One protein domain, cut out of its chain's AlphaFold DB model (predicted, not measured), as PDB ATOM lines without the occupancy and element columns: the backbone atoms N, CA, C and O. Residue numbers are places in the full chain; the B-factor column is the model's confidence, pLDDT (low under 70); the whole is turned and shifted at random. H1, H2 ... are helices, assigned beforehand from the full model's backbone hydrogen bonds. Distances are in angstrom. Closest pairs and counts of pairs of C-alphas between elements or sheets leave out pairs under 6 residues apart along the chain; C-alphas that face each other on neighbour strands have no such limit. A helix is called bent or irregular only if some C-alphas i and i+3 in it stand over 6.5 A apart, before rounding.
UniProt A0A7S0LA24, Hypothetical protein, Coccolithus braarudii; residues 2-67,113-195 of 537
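Overview. This is residues 2 to 67 and 113 to 195 of the 537 residues of the protein "Hypothetical protein" of Coccolithus braarudii (UniProt A0A7S0LA24). Four helices, H2, H8, H9 and H3, stand round the middle of the domain as a loose ring in which H2 and H8 cross in close contact and H9 keeps a wider distance from H8, while H7 lies across one end. H1 packs on H2, and H6 reaches outward from H1 as an arm of which residues 117 to 122 stick out; toward the other end of the longest axis the short H4 and H5 lie beside H9, together with the loop of residues 52 to 63 that links them. The printed part has 149 residues with nine named helices, H1 to H9 in order along the chain, and no named strand; the class is all helix. It is compact, with a radius of gyration of the C-alphas of 16.6 A, and spans 50 by 37 by 32 A.

Along the chain. The longest helix is H8, residues 145 to 162, 25.5 A from first to last C-alpha; it begins at C-alpha 145 at (37.209, -16.263, -50.218). H8 is irregular, with C-alphas 156 and 159 7.0 A apart, and has a kink of 43 degrees near residue 156. H2 takes residues 15 to 31, 24.3 A long, and H9 takes residues 178 to 191, 19.9 A long, ending at C-alpha 191 at (23.559, -18.307, -55.547). H6, residues 117 to 131, is 20.9 A long, and H3, residues 33 to 43, is 15.4 A long. The shorter helices are H1, residues 2 to 8, which begins at C-alpha 2 at (47.106, -21.027, -33.029), H4, residues 46 to 51, H5, residues 64 to 67, and H7, residues 134 to 141.

Arrangement. H8 and H2 touch with 26 pairs of C-alphas within 8 A, the closest being those of Ala 22 and Trp 150 at 4.2 A. They run the same way at a steep tilt of 46 degrees. H9 is close to H8 but not clearly touching, with the C-alphas of Phe 151 and Leu 181 closest at 7.7 A; the two run opposite ways at a shallow tilt of 29 degrees. H7 and H8 touch only at the corner by their link, about perpendicular at 80 degrees, with Leu 140 and Phe 147 closest at 5.2 A between C-alphas. H2 and H3 are the hubs, touching three helices each. H2 touches H3 only at the corner, where the C-alphas of Phe 29 and Arg 36 are closest at 4.7 A. H3 touches H7 at a steep tilt of 63 degrees, with the C-alphas of Val 43 and Arg 141 closest at 5.1 A. H9, with residues 180 to 184 alone, touches H3 at a shallow tilt of 19 degrees, the same way; the closest C-alphas, of Val 43 and Ala 184, are 6.7 A apart. H3 and H8 are only just apart, at 8.2 A. H1 touches H2 at a steep tilt of 49 degrees, opposite ways, with the C-alphas of Val 4 and Cys 21 closest at 5.0 A. H6, with residues 126 to 131 alone, touches H1 at a shallow tilt of 14 degrees, the same way, with the C-alphas of Gly 2 and Ala 130 closest at 4.5 A. H5 and H9 only just touch, with 3 pairs of C-alphas within 8 A, the closest being Ala 67 and Ala 179 at 6.5 A; H4 and H9 are near each other, with 6 pairs within 10 A. Each O i to N i+4 pair is within hydrogen-bond range in H1, H2, H3, H6, H7 and H9; H8 has 12 of 14, H4 has 0 of 2 but 2 of 3 O i to N i+3 pairs, and H5 is too short for an i+4 pair.

Size, cuts and confidence. The two C-alphas farthest apart, of Thr 116 and His 195, are 54.0 A apart. Residues 68 to 112 are not printed, and C-alphas 67 and 113 lie 29.3 A apart across this cut. The links from H4 to H5 and from H8 to H9 are long, with 12 and 15 residues. The mean pLDDT of the printed part is 87.7, and residues 50 to 51 and 60 to 67 are under 70.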
ATOM      1  N   GLY A   2      47.286 -22.390 -33.565       75.88
ATOM      2  CA  GLY A   2      47.106 -21.027 -33.029       75.88
ATOM      3  C   GLY A   2      47.627 -19.916 -33.952       75.88
ATOM      4  O   GLY A   2      46.900 -18.969 -34.248       75.88
ATOM      5  N   TYR A   3      48.830 -20.085 -34.515       81.38
ATOM      6  CA  TYR A   3      49.374 -19.167 -35.524       81.38
ATOM      7  C   TYR A   3      48.456 -19.027 -36.752       81.38
ATOM      8  O   TYR A   3      48.054 -17.920 -37.099       81.38
ATOM      9  N   VAL A   4      48.068 -20.150 -37.363       81.56
ATOM     10  CA  VAL A   4      47.199 -20.215 -38.553       81.56
ATOM     11  C   VAL A   4      45.875 -19.493 -38.314       81.56
ATOM     12  O   VAL A   4      45.506 -18.595 -39.069       81.56
ATOM     13  N   ILE A   5      45.201 -19.811 -37.208       80.56
ATOM     14  CA  ILE A   5      43.924 -19.197 -36.840       80.56
ATOM     15  C   ILE A   5      44.077 -17.683 -36.623       80.56
ATOM     16  O   ILE A   5      43.259 -16.898 -37.110       80.56
ATOM     17  N   SER A   6      45.154 -17.250 -35.959       81.56
ATOM     18  CA  SER A   6      45.421 -15.821 -35.745       81.56
ATOM     19  C   SER A   6      45.646 -15.055 -37.056       81.56
ATOM     20  O   SER A   6      45.280 -13.883 -37.167       81.56
ATOM     21  N   LYS A   7      46.220 -15.704 -38.080       84.44
ATOM     22  CA  LYS A   7      46.510 -15.090 -39.383       84.44
ATOM     23  C   LYS A   7      45.314 -15.120 -40.327       84.44
ATOM     24  O   LYS A   7      45.105 -14.128 -41.023       84.44
ATOM     25  N   LEU A   8      44.469 -16.156 -40.268       78.06
ATOM     26  CA  LEU A   8      43.176 -16.200 -40.969       78.06
ATOM     27  C   LEU A   8      42.247 -15.042 -40.580       78.06
ATOM     28  O   LEU A   8      41.330 -14.711 -41.330       78.06
ATOM     29  N   ASN A   9      42.491 -14.400 -39.434       74.94
ATOM     30  CA  ASN A   9      41.774 -13.214 -38.973       74.94
ATOM     31  C   ASN A   9      42.208 -11.921 -39.710       74.94
ATOM     32  O   ASN A   9      41.421 -10.993 -39.892       74.94
ATOM     33  N   LYS A  10      43.428 -11.829 -40.244       83.81
ATOM     34  CA  LYS A  10      43.893 -10.582 -40.879       83.81
ATOM     35  C   LYS A  10      43.209 -10.372 -42.236       83.81
ATOM     36  O   LYS A  10      43.164 -11.287 -43.053       83.81
ATOM     37  N   LYS A  11      42.613  -9.192 -42.483       81.50
ATOM     38  CA  LYS A  11      41.967  -8.873 -43.780       81.50
ATOM     39  C   LYS A  11      42.998  -8.794 -44.915       81.50
ATOM     40  O   LYS A  11      42.746  -9.302 -45.997       81.50
ATOM     41  N   ALA A  12      44.177  -8.239 -44.644       84.88
ATOM     42  CA  ALA A  12      45.222  -7.966 -45.634       84.88
ATOM     43  C   ALA A  12      46.426  -8.929 -45.545       84.88
ATOM     44  O   ALA A  12      47.562  -8.526 -45.763       84.88
ATOM     45  N   ALA A  13      46.211 -10.193 -45.163       88.38
ATOM     46  CA  ALA A  13      47.296 -11.174 -45.240       88.38
ATOM     47  C   ALA A  13      47.680 -11.436 -46.713       88.38
ATOM     48  O   ALA A  13      46.749 -11.576 -47.514       88.38
ATOM     49  N   PRO A  14      48.983 -11.555 -47.047       91.69
ATOM     50  CA  PRO A  14      49.443 -12.003 -48.363       91.69
ATOM     51  C   PRO A  14      48.811 -13.340 -48.766       91.69
ATOM     52  O   PRO A  14      48.445 -14.144 -47.897       91.69
ATOM     53  N   ASN A  15      48.673 -13.581 -50.070       89.19
ATOM     54  CA  ASN A  15      47.994 -14.769 -50.587       89.19
ATOM     55  C   ASN A  15      48.702 -16.059 -50.153       89.19
ATOM     56  O   ASN A  15      48.037 -17.005 -49.746       89.19
ATOM     57  N   GLU A  16      50.030 -16.058 -50.101       91.94
ATOM     58  CA  GLU A  16      50.868 -17.186 -49.681       91.94
ATOM     59  C   GLU A  16      50.572 -17.572 -48.229       91.94
ATOM     60  O   GLU A  16      50.405 -18.745 -47.896       91.94
ATOM     61  N   VAL A  17      50.420 -16.570 -47.353       92.56
ATOM     62  CA  VAL A  17      50.076 -16.789 -45.942       92.56
ATOM     63  C   VAL A  17      48.673 -17.376 -45.820       92.56
ATOM     64  O   VAL A  17      48.449 -18.249 -44.980       92.56
ATOM     65  N   ARG A  18      47.720 -16.921 -46.642       91.19
ATOM     66  CA  ARG A  18      46.355 -17.472 -46.656       91.19
ATOM     67  C   ARG A  18      46.346 -18.913 -47.158       91.19
ATOM     68  O   ARG A  18      45.706 -19.735 -46.512       91.19
ATOM     69  N   SER A  19      47.079 -19.219 -48.227       91.94
ATOM     70  CA  SER A  19      47.217 -20.573 -48.773       91.94
ATOM     71  C   SER A  19      47.877 -21.519 -47.772       91.94
ATOM     72  O   SER A  19      47.345 -22.593 -47.514       91.94
ATOM     73  N   PHE A  20      48.952 -21.090 -47.102       94.50
ATOM     74  CA  PHE A  20      49.564 -21.853 -46.011       94.50
ATOM     75  C   PHE A  20      48.573 -22.117 -44.870       94.50
ATOM     76  O   PHE A  20      48.471 -23.230 -44.358       94.50
ATOM     77  N   CYS A  21      47.811 -21.095 -44.468       93.31
ATOM     78  CA  CYS A  21      46.807 -21.238 -43.421       93.31
ATOM     79  C   CYS A  21      45.671 -22.191 -43.820       93.31
ATOM     80  O   CYS A  21      45.231 -22.990 -42.996       93.31
ATOM     81  N   ALA A  22      45.209 -22.106 -45.069       94.50
ATOM     82  CA  ALA A  22      44.227 -23.005 -45.658       94.50
ATOM     83  C   ALA A  22      44.739 -24.451 -45.652       94.50
ATOM     84  O   ALA A  22      44.081 -25.318 -45.085       94.50
ATOM     85  N   PHE A  23      45.948 -24.691 -46.162       95.44
ATOM     86  CA  PHE A  23      46.586 -26.006 -46.156       95.44
ATOM     87  C   PHE A  23      46.718 -26.583 -44.743       95.44
ATOM     88  O   PHE A  23      46.275 -27.697 -44.471       95.44
ATOM     89  N   ALA A  24      47.249 -25.804 -43.798       94.00
ATOM     90  CA  ALA A  24      47.388 -26.250 -42.418       94.00
ATOM     91  C   ALA A  24      46.030 -26.580 -41.774       94.00
ATOM     92  O   ALA A  24      45.933 -27.538 -41.008       94.00
ATOM     93  N   LEU A  25      44.973 -25.818 -42.084       93.88
ATOM     94  CA  LEU A  25      43.618 -26.112 -41.616       93.88
ATOM     95  C   LEU A  25      43.065 -27.402 -42.242       93.88
ATOM     96  O   LEU A  25      42.398 -28.163 -41.546       93.88
ATOM     97  N   SER A  26      43.380 -27.686 -43.506       95.69
ATOM     98  CA  SER A  26      43.045 -28.952 -44.171       95.69
ATOM     99  C   SER A  26      43.726 -30.145 -43.509       95.69
ATOM    100  O   SER A  26      43.050 -31.109 -43.167       95.69
ATOM    101  N   VAL A  27      45.023 -30.053 -43.199       93.19
ATOM    102  CA  VAL A  27      45.726 -31.089 -42.418       93.19
ATOM    103  C   VAL A  27      45.049 -31.287 -41.057       93.19
ATOM    104  O   VAL A  27      44.799 -32.415 -40.631       93.19
ATOM    105  N   CYS A  28      44.688 -30.193 -40.377       91.88
ATOM    106  CA  CYS A  28      43.994 -30.261 -39.090       91.88
ATOM    107  C   CYS A  28      42.611 -30.909 -39.195       91.88
ATOM    108  O   CYS A  28      42.224 -31.623 -38.281       91.88
ATOM    109  N   PHE A  29      41.877 -30.703 -40.289       93.88
ATOM    110  CA  PHE A  29      40.576 -31.338 -40.510       93.88
ATOM    111  C   PHE A  29      40.680 -32.872 -40.519       93.88
ATOM    112  O   PHE A  29      39.842 -33.560 -39.933       93.88
ATOM    113  N   PHE A  30      41.721 -33.424 -41.150       90.69
ATOM    114  CA  PHE A  30      41.931 -34.873 -41.177       90.69
ATOM    115  C   PHE A  30      42.499 -35.403 -39.863       90.69
ATOM    116  O   PHE A  30      42.092 -36.470 -39.413       90.69
ATOM    117  N   ARG A  31      43.376 -34.643 -39.201       87.81
ATOM    118  CA  ARG A  31      44.020 -35.090 -37.961       87.81
ATOM    119  C   ARG A  31      43.156 -34.907 -36.712       87.81
ATOM    120  O   ARG A  31      43.283 -35.705 -35.804       87.81
ATOM    121  N   LEU A  32      42.289 -33.895 -36.638       88.25
ATOM    122  CA  LEU A  32      41.598 -33.503 -35.402       88.25
ATOM    123  C   LEU A  32      40.070 -33.614 -35.540       88.25
ATOM    124  O   LEU A  32      39.444 -32.682 -36.060       88.25
ATOM    125  N   PRO A  33      39.442 -34.692 -35.023       88.38
ATOM    126  CA  PRO A  33      37.996 -34.906 -35.128       88.38
ATOM    127  C   PRO A  33      37.154 -33.740 -34.588       88.38
ATOM    128  O   PRO A  33      36.198 -33.321 -35.234       88.38
ATOM    129  N   GLN A  34      37.557 -33.112 -33.475       87.62
ATOM    130  CA  GLN A  34      36.787 -31.987 -32.916       87.62
ATOM    131  C   GLN A  34      36.800 -30.755 -33.836       87.62
ATOM    132  O   GLN A  34      35.815 -30.022 -33.931       87.62
ATOM    133  N   ILE A  35      37.918 -30.505 -34.530       90.75
ATOM    134  CA  ILE A  35      38.015 -29.398 -35.493       90.75
ATOM    135  C   ILE A  35      37.168 -29.704 -36.721       90.75
ATOM    136  O   ILE A  35      36.497 -28.813 -37.236       90.75
ATOM    137  N   ARG A  36      37.185 -30.955 -37.178       93.69
ATOM    138  CA  ARG A  36      36.377 -31.426 -38.298       93.69
ATOM    139  C   ARG A  36      34.890 -31.187 -38.059       93.69
ATOM    140  O   ARG A  36      34.255 -30.533 -38.879       93.69
ATOM    141  N   GLU A  37      34.350 -31.667 -36.941       92.94
ATOM    142  CA  GLU A  37      32.934 -31.488 -36.600       92.94
ATOM    143  C   GLU A  37      32.556 -30.009 -36.530       92.94
ATOM    144  O   GLU A  37      31.605 -29.579 -37.185       92.94
ATOM    145  N   MET A  38      33.378 -29.212 -35.841       93.12
ATOM    146  CA  MET A  38      33.197 -27.768 -35.741       93.12
ATOM    147  C   MET A  38      33.202 -27.091 -37.118       93.12
ATOM    148  O   MET A  38      32.344 -26.261 -37.398       93.12
ATOM    149  N   LEU A  39      34.147 -27.429 -38.000       95.12
ATOM    150  CA  LEU A  39      34.220 -26.866 -39.351       95.12
ATOM    151  C   LEU A  39      32.992 -27.238 -40.183       95.12
ATOM    152  O   LEU A  39      32.439 -26.380 -40.867       95.12
ATOM    153  N   LEU A  40      32.544 -28.492 -40.108       95.38
ATOM    154  CA  LEU A  40      31.366 -28.953 -40.838       95.38
ATOM    155  C   LEU A  40      30.090 -28.258 -40.358       95.38
ATOM    156  O   LEU A  40      29.266 -27.873 -41.188       95.38
ATOM    157  N   GLU A  41      29.939 -28.061 -39.049       94.56
ATOM    158  CA  GLU A  41      28.813 -27.325 -38.469       94.56
ATOM    159  C   GLU A  41      28.847 -25.834 -38.832       94.56
ATOM    160  O   GLU A  41      27.811 -25.241 -39.128       94.56
ATOM    161  N   LEU A  42      30.038 -25.228 -38.871       94.56
ATOM    162  CA  LEU A  42      30.211 -23.829 -39.261       94.56
ATOM    163  C   LEU A  42      29.901 -23.579 -40.739       94.56
ATOM    164  O   LEU A  42      29.301 -22.556 -41.064       94.56
ATOM    165  N   VAL A  43      30.340 -24.476 -41.625       94.94
ATOM    166  CA  VAL A  43      30.186 -24.331 -43.082       94.94
ATOM    167  C   VAL A  43      28.750 -24.604 -43.523       94.94
ATOM    168  O   VAL A  43      28.212 -23.876 -44.365       94.94
ATOM    169  N   LEU A  44      28.125 -25.644 -42.967       93.25
ATOM    170  CA  LEU A  44      26.753 -26.019 -43.289       93.25
ATOM    171  C   LEU A  44      25.983 -26.398 -42.013       93.25
ATOM    172  O   LEU A  44      25.889 -27.586 -41.679       93.25
ATOM    173  N   PRO A  45      25.393 -25.405 -41.320       91.19
ATOM    174  CA  PRO A  45      24.588 -25.646 -40.130       91.19
ATOM    175  C   PRO A  45      23.424 -26.600 -40.421       91.19
ATOM    176  O   PRO A  45      22.832 -26.570 -41.505       91.19
ATOM    177  N   ALA A  46      23.045 -27.419 -39.437       84.75
ATOM    178  CA  ALA A  46      22.024 -28.460 -39.604       84.75
ATOM    179  C   ALA A  46      20.674 -27.927 -40.129       84.75
ATOM    180  O   ALA A  46      19.996 -28.617 -40.893       84.75
ATOM    181  N   GLY A  47      20.310 -26.688 -39.773       84.62
ATOM    182  CA  GLY A  47      19.102 -26.025 -40.266       84.62
ATOM    183  C   GLY A  47      19.147 -25.708 -41.763       84.62
ATOM    184  O   GLY A  47      18.190 -25.987 -42.476       84.62
ATOM    185  N   GLU A  48      20.265 -25.193 -42.281       83.06
ATOM    186  CA  GLU A  48      20.370 -24.790 -43.693       83.06
ATOM    187  C   GLU A  48      20.398 -25.998 -44.642       83.06
ATOM    188  O   GLU A  48      19.869 -25.939 -45.755       83.06
ATOM    189  N   ASN A  49      20.950 -27.124 -44.177       70.31
ATOM    190  CA  ASN A  49      21.076 -28.350 -44.962       70.31
ATOM    191  C   ASN A  49      19.713 -28.900 -45.438       70.31
ATOM    192  O   ASN A  49      19.643 -29.537 -46.488       70.31
ATOM    193  N   ARG A  50      18.623 -28.643 -44.708       62.88
ATOM    194  CA  ARG A  50      17.299 -29.204 -45.024       62.88
ATOM    195  C   ARG A  50      16.511 -28.392 -46.052       62.88
ATOM    196  O   ARG A  50      15.786 -28.977 -46.847       62.88
ATOM    197  N   PHE A  51      16.656 -27.067 -46.065       66.25
ATOM    198  CA  PHE A  51      15.753 -26.192 -46.829       66.25
ATOM    199  C   PHE A  51      16.277 -25.795 -48.209       66.25
ATOM    200  O   PHE A  51      15.487 -25.484 -49.099       66.25
ATOM    201  N   LYS A  52      17.598 -25.801 -48.417       76.25
ATOM    202  CA  LYS A  52      18.186 -25.410 -49.701       76.25
ATOM    203  C   LYS A  52      18.567 -26.638 -50.521       76.25
ATOM    204  O   LYS A  52      19.490 -27.380 -50.178       76.25
ATOM    205  N   HIS A  53      17.848 -26.833 -51.623       79.00
ATOM    206  CA  HIS A  53      18.046 -27.947 -52.540       79.00
ATOM    207  C   HIS A  53      18.796 -27.500 -53.805       79.00
ATOM    208  O   HIS A  53      18.333 -26.626 -54.540       79.00
ATOM    209  N   VAL A  54      19.916 -28.155 -54.121       81.50
ATOM    210  CA  VAL A  54      20.600 -28.016 -55.419       81.50
ATOM    211  C   VAL A  54      20.027 -29.080 -56.349       81.50
ATOM    212  O   VAL A  54      20.354 -30.252 -56.224       81.50
ATOM    213  N   ARG A  55      19.070 -28.715 -57.214       81.88
ATOM    214  CA  ARG A  55      18.345 -29.674 -58.080       81.88
ATOM    215  C   ARG A  55      19.289 -30.512 -58.942       81.88
ATOM    216  O   ARG A  55      19.064 -31.698 -59.128       81.88
ATOM    217  N   GLU A  56      20.356 -29.890 -59.420       81.38
ATOM    218  CA  GLU A  56      21.370 -30.479 -60.288       81.38
ATOM    219  C   GLU A  56      22.176 -31.568 -59.564       81.38
ATOM    220  O   GLU A  56      22.709 -32.465 -60.212       81.38
ATOM    221  N   TRP A  57      22.207 -31.528 -58.225       79.62
ATOM    222  CA  TRP A  57      22.830 -32.539 -57.376       79.62
ATOM    223  C   TRP A  57      21.982 -33.808 -57.246       79.62
ATOM    224  O   TRP A  57      22.488 -34.779 -56.720       79.62
ATOM    225  N   ASN A  58      20.744 -33.879 -57.756       77.56
ATOM    226  CA  ASN A  58      19.923 -35.104 -57.728       77.56
ATOM    227  C   ASN A  58      20.350 -36.142 -58.776       77.56
ATOM    228  O   ASN A  58      19.532 -36.679 -59.526       77.56
ATOM    229  N   LEU A  59      21.644 -36.423 -58.853       75.88
ATOM    230  CA  LEU A  59      22.188 -37.457 -59.720       75.88
ATOM    231  C   LEU A  59      22.106 -38.833 -59.036       75.88
ATOM    232  O   LEU A  59      22.052 -38.901 -57.805       75.88
ATOM    233  N   PRO A  60      22.088 -39.947 -59.793       69.38
ATOM    234  CA  PRO A  60      21.976 -41.292 -59.219       69.38
ATOM    235  C   PRO A  60      23.086 -41.614 -58.210       69.38
ATOM    236  O   PRO A  60      22.831 -42.283 -57.215       69.38
ATOM    237  N   TRP A  61      24.288 -41.084 -58.450       68.62
ATOM    238  CA  TRP A  61      25.464 -41.206 -57.586       68.62
ATOM    239  C   TRP A  61      25.516 -40.161 -56.464       68.62
ATOM    240  O   TRP A  61      26.458 -40.137 -55.675       68.62
ATOM    241  N   SER A  62      24.538 -39.257 -56.390       67.19
ATOM    242  CA  SER A  62      24.593 -38.164 -55.434       67.19
ATOM    243  C   SER A  62      24.515 -38.658 -53.999       67.19
ATOM    244  O   SER A  62      23.591 -39.353 -53.574       67.19
ATOM    245  N   LEU A  63      25.474 -38.189 -53.210       59.47
ATOM    246  CA  LEU A  63      25.567 -38.481 -51.788       59.47
ATOM    247  C   LEU A  63      24.431 -37.881 -50.962       59.47
ATOM    248  O   LEU A  63      24.401 -38.076 -49.756       59.47
ATOM    249  N   GLN A  64      23.494 -37.142 -51.560       61.25
ATOM    250  CA  GLN A  64      22.415 -36.515 -50.803       61.25
ATOM    251  C   GLN A  64      21.504 -37.556 -50.145       61.25
ATOM    252  O   GLN A  64      21.099 -37.350 -49.005       61.25
ATOM    253  N   LYS A  65      21.267 -38.698 -50.807       62.62
ATOM    254  CA  LYS A  65      20.480 -39.802 -50.234       62.62
ATOM    255  C   LYS A  65      21.183 -40.459 -49.043       62.62
ATOM    256  O   LYS A  65      20.531 -40.787 -48.060       62.62
ATOM    257  N   THR A  66      22.505 -40.606 -49.111       57.34
ATOM    258  CA  THR A  66      23.304 -41.246 -48.056       57.34
ATOM    259  C   THR A  66      23.602 -40.285 -46.899       57.34
ATOM    260  O   THR A  66      23.522 -40.662 -45.736       57.34
ATOM    261  N   ALA A  67      23.907 -39.018 -47.198       53.31
ATOM    262  CA  ALA A  67      24.374 -38.023 -46.230       53.31
ATOM    263  C   ALA A  67      23.257 -37.348 -45.424       53.31
ATOM    264  O   ALA A  67      23.529 -36.811 -44.351       53.31
ATOM    265  N   GLN A 113      47.951 -39.901 -29.967       76.12
ATOM    266  CA  GLN A 113      47.918 -38.981 -28.831       76.12
ATOM    267  C   GLN A 113      49.120 -39.196 -27.893       76.12
ATOM    268  O   GLN A 113      49.569 -40.330 -27.693       76.12
ATOM    269  N   PRO A 114      49.637 -38.121 -27.257       80.50
ATOM    270  CA  PRO A 114      50.679 -38.244 -26.247       80.50
ATOM    271  C   PRO A 114      50.225 -39.195 -25.137       80.50
ATOM    272  O   PRO A 114      49.225 -38.938 -24.465       80.50
ATOM    273  N   ARG A 115      50.977 -40.280 -24.918       84.31
ATOM    274  CA  ARG A 115      50.657 -41.272 -23.877       84.31
ATOM    275  C   ARG A 115      50.725 -40.681 -22.467       84.31
ATOM    276  O   ARG A 115      50.063 -41.166 -21.557       84.31
ATOM    277  N   THR A 116      51.515 -39.624 -22.278       88.50
ATOM    278  CA  THR A 116      51.662 -38.945 -20.989       88.50
ATOM    279  C   THR A 116      50.493 -37.984 -20.728       88.50
ATOM    280  O   THR A 116      50.310 -37.035 -21.502       88.50
ATOM    281  N   PRO A 117      49.761 -38.136 -19.610       87.88
ATOM    282  CA  PRO A 117      48.587 -37.318 -19.305       87.88
ATOM    283  C   PRO A 117      48.903 -35.818 -19.182       87.88
ATOM    284  O   PRO A 117      48.098 -34.994 -19.604       87.88
ATOM    285  N   ALA A 118      50.094 -35.447 -18.697       86.75
ATOM    286  CA  ALA A 118      50.509 -34.044 -18.595       86.75
ATOM    287  C   ALA A 118      50.587 -33.342 -19.966       86.75
ATOM    288  O   ALA A 118      50.023 -32.261 -20.141       86.75
ATOM    289  N   LEU A 119      51.222 -33.975 -20.964       84.44
ATOM    290  CA  LEU A 119      51.292 -33.426 -22.326       84.44
ATOM    291  C   LEU A 119      49.916 -33.379 -22.990       84.44
ATOM    292  O   LEU A 119      49.630 -32.437 -23.727       84.44
ATOM    293  N   ARG A 120      49.047 -34.352 -22.696       84.56
ATOM    294  CA  ARG A 120      47.667 -34.366 -23.191       84.56
ATOM    295  C   ARG A 120      46.884 -33.146 -22.700       84.56
ATOM    296  O   ARG A 120      46.249 -32.477 -23.509       84.56
ATOM    297  N   THR A 121      46.980 -32.805 -21.415       87.12
ATOM    298  CA  THR A 121      46.310 -31.620 -20.850       87.12
ATOM    299  C   THR A 121      46.818 -30.322 -21.475       87.12
ATOM    300  O   THR A 121      46.016 -29.477 -21.870       87.12
ATOM    301  N   VAL A 122      48.139 -30.169 -21.624       85.50
ATOM    302  CA  VAL A 122      48.731 -28.977 -22.261       85.50
ATOM    303  C   VAL A 122      48.284 -28.860 -23.719       85.50
ATOM    304  O   VAL A 122      47.900 -27.777 -24.162       85.50
ATOM    305  N   PHE A 123      48.275 -29.974 -24.455       81.25
ATOM    306  CA  PHE A 123      47.809 -30.016 -25.837       81.25
ATOM    307  C   PHE A 123      46.341 -29.580 -25.960       81.25
ATOM    308  O   PHE A 123      46.033 -28.710 -26.773       81.25
ATOM    309  N   LEU A 124      45.453 -30.114 -25.112       83.75
ATOM    310  CA  LEU A 124      44.032 -29.755 -25.102       83.75
ATOM    311  C   LEU A 124      43.814 -28.273 -24.765       83.75
ATOM    312  O   LEU A 124      43.044 -27.605 -25.449       83.75
ATOM    313  N   GLN A 125      44.544 -27.719 -23.792       85.69
ATOM    314  CA  GLN A 125      44.464 -26.289 -23.464       85.69
ATOM    315  C   GLN A 125      44.939 -25.396 -24.619       85.69
ATOM    316  O   GLN A 125      44.337 -24.359 -24.904       85.69
ATOM    317  N   MET A 126      46.021 -25.777 -25.306       80.06
ATOM    318  CA  MET A 126      46.499 -25.043 -26.481       80.06
ATOM    319  C   MET A 126      45.506 -25.122 -27.642       80.06
ATOM    320  O   MET A 126      45.289 -24.126 -28.335       80.06
ATOM    321  N   GLN A 127      44.892 -26.288 -27.843       80.88
ATOM    322  CA  GLN A 127      43.844 -26.494 -28.835       80.88
ATOM    323  C   GLN A 127      42.623 -25.621 -28.523       80.88
ATOM    324  O   GLN A 127      42.174 -24.879 -29.392       80.88
ATOM    325  N   GLU A 128      42.132 -25.636 -27.285       85.12
ATOM    326  CA  GLU A 128      40.989 -24.834 -26.847       85.12
ATOM    327  C   GLU A 128      41.249 -23.333 -27.022       85.12
ATOM    328  O   GLU A 128      40.444 -22.631 -27.635       85.12
ATOM    329  N   ARG A 129      42.422 -22.842 -26.600       82.81
ATOM    330  CA  ARG A 129      42.824 -21.438 -26.799       82.81
ATOM    331  C   ARG A 129      42.924 -21.054 -28.271       82.81
ATOM    332  O   ARG A 129      42.591 -19.930 -28.634       82.81
ATOM    333  N   ALA A 130      43.394 -21.958 -29.129       77.62
ATOM    334  CA  ALA A 130      43.461 -21.695 -30.561       77.62
ATOM    335  C   ALA A 130      42.061 -21.667 -31.198       77.62
ATOM    336  O   ALA A 130      41.798 -20.843 -32.072       77.62
ATOM    337  N   LEU A 131      41.156 -22.544 -30.756       82.56
ATOM    338  CA  LEU A 131      39.811 -22.702 -31.315       82.56
ATOM    339  C   LEU A 131      38.764 -21.759 -30.715       82.56
ATOM    340  O   LEU A 131      37.688 -21.611 -31.299       82.56
ATOM    341  N   SER A 132      39.044 -21.103 -29.589       84.56
ATOM    342  CA  SER A 132      38.108 -20.189 -28.920       84.56
ATOM    343  C   SER A 132      37.853 -18.896 -29.703       84.56
ATOM    344  O   SER A 132      36.820 -18.255 -29.519       84.56
ATOM    345  N   GLY A 133      38.733 -18.526 -30.641       84.25
ATOM    346  CA  GLY A 133      38.544 -17.334 -31.470       84.25
ATOM    347  C   GLY A 133      37.259 -17.396 -32.309       84.25
ATOM    348  O   GLY A 133      37.104 -18.278 -33.148       84.25
ATOM    349  N   GLY A 134      36.340 -16.441 -32.141       87.31
ATOM    350  CA  GLY A 134      35.073 -16.411 -32.897       87.31
ATOM    351  C   GLY A 134      35.194 -15.890 -34.337       87.31
ATOM    352  O   GLY A 134      34.386 -16.218 -35.201       87.31
ATOM    353  N   TYR A 135      36.221 -15.094 -34.632       88.00
ATOM    354  CA  TYR A 135      36.271 -14.334 -35.880       88.00
ATOM    355  C   TYR A 135      36.556 -15.179 -37.133       88.00
ATOM    356  O   TYR A 135      35.935 -14.985 -38.178       88.00
ATOM    357  N   TRP A 136      37.489 -16.134 -37.055       87.56
ATOM    358  CA  TRP A 136      37.769 -17.033 -38.183       87.56
ATOM    359  C   TRP A 136      36.570 -17.949 -38.470       87.56
ATOM    360  O   TRP A 136      36.282 -18.220 -39.636       87.56
ATOM    361  N   LYS A 137      35.829 -18.344 -37.422       92.31
ATOM    362  CA  LYS A 137      34.580 -19.107 -37.536       92.31
ATOM    363  C   LYS A 137      33.547 -18.328 -38.335       92.31
ATOM    364  O   LYS A 137      32.970 -18.864 -39.272       92.31
ATOM    365  N   GLU A 138      33.382 -17.045 -38.021       92.06
ATOM    366  CA  GLU A 138      32.478 -16.157 -38.753       92.06
ATOM    367  C   GLU A 138      32.902 -15.976 -40.220       92.06
ATOM    368  O   GLU A 138      32.067 -15.987 -41.121       92.06
ATOM    369  N   ARG A 139      34.208 -15.875 -40.504       90.88
ATOM    370  CA  ARG A 139      34.698 -15.803 -41.891       90.88
ATOM    371  C   ARG A 139      34.423 -17.068 -42.699       90.88
ATOM    372  O   ARG A 139      34.045 -16.952 -43.864       90.88
ATOM    373  N   LEU A 140      34.630 -18.246 -42.112       93.06
ATOM    374  CA  LEU A 140      34.330 -19.515 -42.780       93.06
ATOM    375  C   LEU A 140      32.822 -19.725 -42.936       93.06
ATOM    376  O   LEU A 140      32.385 -20.143 -44.004       93.06
ATOM    377  N   ARG A 141      32.028 -19.342 -41.929       94.44
ATOM    378  CA  ARG A 141      30.558 -19.388 -41.962       94.44
ATOM    379  C   ARG A 141      29.970 -18.580 -43.117       94.44
ATOM    380  O   ARG A 141      29.014 -19.016 -43.744       94.44
ATOM    381  N   LYS A 142      30.569 -17.433 -43.453       93.69
ATOM    382  CA  LYS A 142      30.166 -16.610 -44.611       93.69
ATOM    383  C   LYS A 142      30.441 -17.260 -45.972       93.69
ATOM    384  O   LYS A 142      30.082 -16.669 -46.986       93.69
ATOM    385  N   ARG A 143      31.139 -18.403 -46.015       95.50
ATOM    386  CA  ARG A 143      31.526 -19.125 -47.242       95.50
ATOM    387  C   ARG A 143      32.137 -18.204 -48.312       95.50
ATOM    388  O   ARG A 143      31.834 -18.264 -49.500       95.50
ATOM    389  N   GLY A 144      32.978 -17.274 -47.861       94.69
ATOM    390  CA  GLY A 144      33.674 -16.311 -48.715       94.69
ATOM    391  C   GLY A 144      34.991 -16.854 -49.277       94.69
ATOM    392  O   GLY A 144      35.244 -18.053 -49.288       94.69
ATOM    393  N   HIS A 145      35.880 -15.944 -49.677       94.19
ATOM    394  CA  HIS A 145      37.209 -16.263 -50.218       94.19
ATOM    395  C   HIS A 145      38.010 -17.275 -49.368       94.19
ATOM    396  O   HIS A 145      38.540 -18.241 -49.906       94.19
ATOM    397  N   CYS A 146      38.046 -17.105 -48.039       93.31
ATOM    398  CA  CYS A 146      38.765 -18.018 -47.141       93.31
ATOM    399  C   CYS A 146      38.209 -19.448 -47.150       93.31
ATOM    400  O   CYS A 146      38.984 -20.386 -47.007       93.31
ATOM    401  N   PHE A 147      36.890 -19.612 -47.302       96.50
ATOM    402  CA  PHE A 147      36.273 -20.933 -47.396       96.50
ATOM    403  C   PHE A 147      36.696 -21.632 -48.687       96.50
ATOM    404  O   PHE A 147      37.110 -22.780 -48.624       96.50
ATOM    405  N   PHE A 148      36.666 -20.934 -49.827       97.56
ATOM    406  CA  PHE A 148      37.065 -21.522 -51.106       97.56
ATOM    407  C   PHE A 148      38.550 -21.888 -51.148       97.56
ATOM    408  O   PHE A 148      38.872 -22.986 -51.573       97.56
ATOM    409  N   LEU A 149      39.437 -21.025 -50.635       96.25
ATOM    410  CA  LEU A 149      40.865 -21.351 -50.523       96.25
ATOM    411  C   LEU A 149      41.109 -22.560 -49.616       96.25
ATOM    412  O   LEU A 149      41.895 -23.441 -49.945       96.25
ATOM    413  N   TRP A 150      40.445 -22.606 -48.457       97.12
ATOM    414  CA  TRP A 150      40.540 -23.761 -47.570       97.12
ATOM    415  C   TRP A 150      40.022 -25.029 -48.242       97.12
ATOM    416  O   TRP A 150      40.685 -26.057 -48.177       97.12
ATOM    417  N   PHE A 151      38.874 -24.951 -48.914       98.12
ATOM    418  CA  PHE A 151      38.272 -26.111 -49.544       98.12
ATOM    419  C   PHE A 151      39.099 -26.618 -50.729       98.12
ATOM    420  O   PHE A 151      39.289 -27.819 -50.855       98.12
ATOM    421  N   GLU A 152      39.689 -25.726 -51.520       97.94
ATOM    422  CA  GLU A 152      40.660 -26.068 -52.561       97.94
ATOM    423  C   GLU A 152      41.848 -26.856 -51.989       97.94
ATOM    424  O   GLU A 152      42.128 -27.967 -52.432       97.94
ATOM    425  N   GLN A 153      42.488 -26.341 -50.933       97.50
ATOM    426  CA  GLN A 153      43.597 -27.040 -50.273       97.50
ATOM    427  C   GLN A 153      43.153 -28.341 -49.596       97.50
ATOM    428  O   GLN A 153      43.925 -29.288 -49.483       97.50
ATOM    429  N   TRP A 154      41.912 -28.397 -49.108       97.75
ATOM    430  CA  TRP A 154      41.321 -29.611 -48.555       97.75
ATOM    431  C   TRP A 154      41.195 -30.686 -49.627       97.75
ATOM    432  O   TRP A 154      41.652 -31.797 -49.384       97.75
ATOM    433  N   VAL A 155      40.671 -30.335 -50.805       97.12
ATOM    434  CA  VAL A 155      40.502 -31.231 -51.958       97.12
ATOM    435  C   VAL A 155      41.840 -31.829 -52.387       97.12
ATOM    436  O   VAL A 155      41.962 -33.051 -52.446       97.12
ATOM    437  N   SER A 156      42.869 -30.998 -52.573       95.62
ATOM    438  CA  SER A 156      44.219 -31.467 -52.923       95.62
ATOM    439  C   SER A 156      44.858 -32.331 -51.832       95.62
ATOM    440  O   SER A 156      45.671 -33.204 -52.119       95.62
ATOM    441  N   HIS A 157      44.499 -32.111 -50.564       95.94
ATOM    442  CA  HIS A 157      45.031 -32.894 -49.454       95.94
ATOM    443  C   HIS A 157      44.268 -34.203 -49.211       95.94
ATOM    444  O   HIS A 157      44.793 -35.053 -48.501       95.94
ATOM    445  N   VAL A 158      43.069 -34.412 -49.777       95.88
ATOM    446  CA  VAL A 158      42.248 -35.592 -49.450       95.88
ATOM    447  C   VAL A 158      42.976 -36.894 -49.745       95.88
ATOM    448  O   VAL A 158      42.947 -37.770 -48.894       95.88
ATOM    449  N   ARG A 159      43.661 -37.042 -50.886       93.44
ATOM    450  CA  ARG A 159      44.369 -38.297 -51.211       93.44
ATOM    451  C   ARG A 159      45.453 -38.630 -50.192       93.44
ATOM    452  O   ARG A 159      45.449 -39.717 -49.625       93.44
ATOM    453  N   ALA A 160      46.320 -37.659 -49.899       92.50
ATOM    454  CA  ALA A 160      47.363 -37.794 -48.883       92.50
ATOM    455  C   ALA A 160      46.765 -38.018 -47.486       92.50
ATOM    456  O   ALA A 160      47.279 -38.814 -46.705       92.50
ATOM    457  N   GLY A 161      45.659 -37.330 -47.196       89.88
ATOM    458  CA  GLY A 161      44.855 -37.518 -46.002       89.88
ATOM    459  C   GLY A 161      44.387 -38.958 -45.898       89.88
ATOM    460  O   GLY A 161      44.658 -39.578 -44.893       89.88
ATOM    461  N   MET A 162      43.786 -39.513 -46.948       89.69
ATOM    462  CA  MET A 162      43.237 -40.869 -46.999       89.69
ATOM    463  C   MET A 162      44.292 -41.971 -47.182       89.69
ATOM    464  O   MET A 162      43.939 -43.144 -47.147       89.69
ATOM    465  N   GLY A 163      45.573 -41.618 -47.350       90.50
ATOM    466  CA  GLY A 163      46.653 -42.577 -47.602       90.50
ATOM    467  C   GLY A 163      46.547 -43.287 -48.955       90.50
ATOM    468  O   GLY A 163      47.130 -44.353 -49.123       90.50
ATOM    469  N   VAL A 164      45.795 -42.710 -49.897       91.62
ATOM    470  CA  VAL A 164      45.535 -43.280 -51.224       91.62
ATOM    471  C   VAL A 164      46.713 -42.973 -52.141       91.62
ATOM    472  O   VAL A 164      47.192 -41.834 -52.183       91.62
ATOM    473  N   GLN A 165      47.183 -43.987 -52.866       90.44
ATOM    474  CA  GLN A 165      48.282 -43.829 -53.819       90.44
ATOM    475  C   GLN A 165      47.854 -42.960 -55.017       90.44
ATOM    476  O   GLN A 165      46.664 -42.893 -55.328       90.44
ATOM    477  N   PRO A 166      48.788 -42.292 -55.719       85.69
ATOM    478  CA  PRO A 166      48.459 -41.410 -56.844       85.69
ATOM    479  C   PRO A 166      47.592 -42.059 -57.935       85.69
ATOM    480  O   PRO A 166      46.738 -41.377 -58.501       85.69
ATOM    481  N   ASP A 167      47.761 -43.363 -58.165       85.56
ATOM    482  CA  ASP A 167      47.072 -44.115 -59.222       85.56
ATOM    483  C   ASP A 167      45.763 -44.778 -58.764       85.56
ATOM    484  O   ASP A 167      45.021 -45.338 -59.572       85.56
ATOM    485  N   GLU A 168      45.456 -44.732 -57.467       89.50
ATOM    486  CA  GLU A 168      44.279 -45.388 -56.912       89.50
ATOM    487  C   GLU A 168      43.059 -44.455 -56.930       89.50
ATOM    488  O   GLU A 168      43.118 -43.267 -56.596       89.50
ATOM    489  N   THR A 169      41.908 -45.004 -57.326       89.00
ATOM    490  CA  THR A 169      40.650 -44.260 -57.342       89.00
ATOM    491  C   THR A 169      40.135 -44.051 -55.923       89.00
ATOM    492  O   THR A 169      39.769 -45.005 -55.240       89.00
ATOM    493  N   LEU A 170      40.039 -42.794 -55.499       92.00
ATOM    494  CA  LEU A 170      39.497 -42.428 -54.196       92.00
ATOM    495  C   LEU A 170      37.969 -42.599 -54.147       92.00
ATOM    496  O   LEU A 170      37.237 -41.971 -54.919       92.00
ATOM    497  N   ASP A 171      37.472 -43.365 -53.172       92.06
ATOM    498  CA  ASP A 171      36.043 -43.390 -52.855       92.06
ATOM    499  C   ASP A 171      35.641 -42.154 -52.037       92.06
ATOM    500  O   ASP A 171      35.684 -42.131 -50.802       92.06
ATOM    501  N   TRP A 172      35.193 -41.120 -52.745       92.62
ATOM    502  CA  TRP A 172      34.718 -39.860 -52.173       92.62
ATOM    503  C   TRP A 172      33.570 -40.007 -51.169       92.62
ATOM    504  O   TRP A 172      33.336 -39.088 -50.382       92.62
ATOM    505  N   GLN A 173      32.844 -41.130 -51.169       88.88
ATOM    506  CA  GLN A 173      31.759 -41.363 -50.215       88.88
ATOM    507  C   GLN A 173      32.276 -41.616 -48.797       88.88
ATOM    508  O   GLN A 173      31.608 -41.257 -47.827       88.88
ATOM    509  N   THR A 174      33.476 -42.185 -48.681       90.62
ATOM    510  CA  THR A 174      34.138 -42.459 -47.397       90.62
ATOM    511  C   THR A 174      34.812 -41.225 -46.806       90.62
ATOM    512  O   THR A 174      35.120 -41.188 -45.614       90.62
ATOM    513  N   VAL A 175      35.030 -40.189 -47.623       93.50
ATOM    514  CA  VAL A 175      35.764 -38.998 -47.207       93.50
ATOM    515  C   VAL A 175      34.928 -38.193 -46.204       93.50
ATOM    516  O   VAL A 175      33.819 -37.736 -46.522       93.50
ATOM    517  N   PRO A 176      35.447 -37.950 -44.989       92.56
ATOM    518  CA  PRO A 176      34.670 -37.356 -43.917       92.56
ATOM    519  C   PRO A 176      34.212 -35.939 -44.268       92.56
ATOM    520  O   PRO A 176      35.006 -35.055 -44.586       92.56
ATOM    521  N   GLY A 177      32.900 -35.707 -44.191       93.06
ATOM    522  CA  GLY A 177      32.305 -34.390 -44.421       93.06
ATOM    523  C   GLY A 177      32.233 -33.937 -45.882       93.06
ATOM    524  O   GLY A 177      31.648 -32.882 -46.137       93.06
ATOM    525  N   TYR A 178      32.732 -34.731 -46.836       94.75
ATOM    526  CA  TYR A 178      32.762 -34.398 -48.264       94.75
ATOM    527  C   TYR A 178      31.404 -33.905 -48.788       94.75
ATOM    528  O   TYR A 178      31.303 -32.805 -49.332       94.75
ATOM    529  N   ALA A 179      30.330 -34.656 -48.527       91.12
ATOM    530  CA  ALA A 179      28.984 -34.298 -48.978       91.12
ATOM    531  C   ALA A 179      28.511 -32.927 -48.454       91.12
ATOM    532  O   ALA A 179      27.885 -32.167 -49.194       91.12
ATOM    533  N   LYS A 180      28.825 -32.583 -47.195       92.88
ATOM    534  CA  LYS A 180      28.459 -31.284 -46.604       92.88
ATOM    535  C   LYS A 180      29.260 -30.146 -47.233       92.88
ATOM    536  O   LYS A 180      28.679 -29.111 -47.557       92.88
ATOM    537  N   LEU A 181      30.566 -30.339 -47.423       96.19
ATOM    538  CA  LEU A 181      31.452 -29.323 -47.995       96.19
ATOM    539  C   LEU A 181      31.113 -29.034 -49.456       96.19
ATOM    540  O   LEU A 181      30.933 -27.872 -49.822       96.19
ATOM    541  N   VAL A 182      30.927 -30.079 -50.269       95.69
ATOM    542  CA  VAL A 182      30.518 -29.906 -51.666       95.69
ATOM    543  C   VAL A 182      29.139 -29.267 -51.747       95.69
ATOM    544  O   VAL A 182      28.954 -28.324 -52.509       95.69
ATOM    545  N   LYS A 183      28.173 -29.688 -50.922       93.31
ATOM    546  CA  LYS A 183      26.856 -29.040 -50.895       93.31
ATOM    547  C   LYS A 183      26.953 -27.552 -50.554       93.31
ATOM    548  O   LYS A 183      26.338 -26.740 -51.239       93.31
ATOM    549  N   ALA A 184      27.736 -27.182 -49.542       95.50
ATOM    550  CA  ALA A 184      27.957 -25.783 -49.188       95.50
ATOM    551  C   ALA A 184      28.595 -24.988 -50.337       95.50
ATOM    552  O   ALA A 184      28.154 -23.880 -50.635       95.50
ATOM    553  N   PHE A 185      29.578 -25.574 -51.024       97.06
ATOM    554  CA  PHE A 185      30.188 -24.983 -52.213       97.06
ATOM    555  C   PHE A 185      29.171 -24.760 -53.338       97.06
ATOM    556  O   PHE A 185      29.102 -23.674 -53.907       97.06
ATOM    557  N   LEU A 186      28.341 -25.761 -53.632       95.50
ATOM    558  CA  LEU A 186      27.346 -25.694 -54.701       95.50
ATOM    559  C   LEU A 186      26.253 -24.669 -54.434       95.50
ATOM    560  O   LEU A 186      25.791 -24.018 -55.369       95.50
ATOM    561  N   LEU A 187      25.847 -24.508 -53.172       93.75
ATOM    562  CA  LEU A 187      24.911 -23.459 -52.780       93.75
ATOM    563  C   LEU A 187      25.473 -22.074 -53.116       93.75
ATOM    564  O   LEU A 187      24.768 -21.267 -53.716       93.75
ATOM    565  N   GLU A 188      26.744 -21.821 -52.802       95.75
ATOM    566  CA  GLU A 188      27.395 -20.546 -53.119       95.75
ATOM    567  C   GLU A 188      27.614 -20.350 -54.620       95.75
ATOM    568  O   GLU A 188      27.335 -19.268 -55.138       95.75
ATOM    569  N   ALA A 189      28.075 -21.386 -55.327       95.81
ATOM    570  CA  ALA A 189      28.269 -21.334 -56.772       95.81
ATOM    571  C   ALA A 189      26.949 -21.023 -57.494       95.81
ATOM    572  O   ALA A 189      26.920 -20.191 -58.393       95.81
ATOM    573  N   LYS A 190      25.837 -21.624 -57.057       94.00
ATOM    574  CA  LYS A 190      24.514 -21.384 -57.645       94.00
ATOM    575  C   LYS A 190      23.915 -20.028 -57.264       94.00
ATOM    576  O   LYS A 190      23.206 -19.429 -58.066       94.00
ATOM    577  N   GLN A 191      24.143 -19.559 -56.037       93.75
ATOM    578  CA  GLN A 191      23.559 -18.307 -55.547       93.75
ATOM    579  C   GLN A 191      24.236 -17.070 -56.155       93.75
ATOM    580  O   GLN A 191      23.587 -16.040 -56.339       93.75
ATOM    581  N   ARG A 192      25.539 -17.146 -56.444       95.56
ATOM    582  CA  ARG A 192      26.319 -16.020 -56.969       95.56
ATOM    583  C   ARG A 192      26.310 -16.012 -58.489       95.56
ATOM    584  O   ARG A 192      26.472 -17.048 -59.126       95.56
ATOM    585  N   GLN A 193      26.221 -14.825 -59.075       95.69
ATOM    586  CA  GLN A 193      26.346 -14.660 -60.522       95.69
ATOM    587  C   GLN A 193      27.777 -14.993 -60.972       95.69
ATOM    588  O   GLN A 193      28.738 -14.549 -60.344       95.69
ATOM    589  N   VAL A 194      27.920 -15.759 -62.060       96.88
ATOM    590  CA  VAL A 194      29.210 -16.339 -62.496       96.88
ATOM    591  C   VAL A 194      30.291 -15.288 -62.760       96.88
ATOM    592  O   VAL A 194      31.455 -15.475 -62.401       96.88
ATOM    593  N   HIS A 195      29.917 -14.143 -63.331       96.38
ATOM    594  CA  HIS A 195      30.862 -13.056 -63.596       96.38
ATOM    595  C   HIS A 195      31.388 -12.387 -62.313       96.38
ATOM    596  O   HIS A 195      32.490 -11.851 -62.325       96.38
TER     597      HIS A 195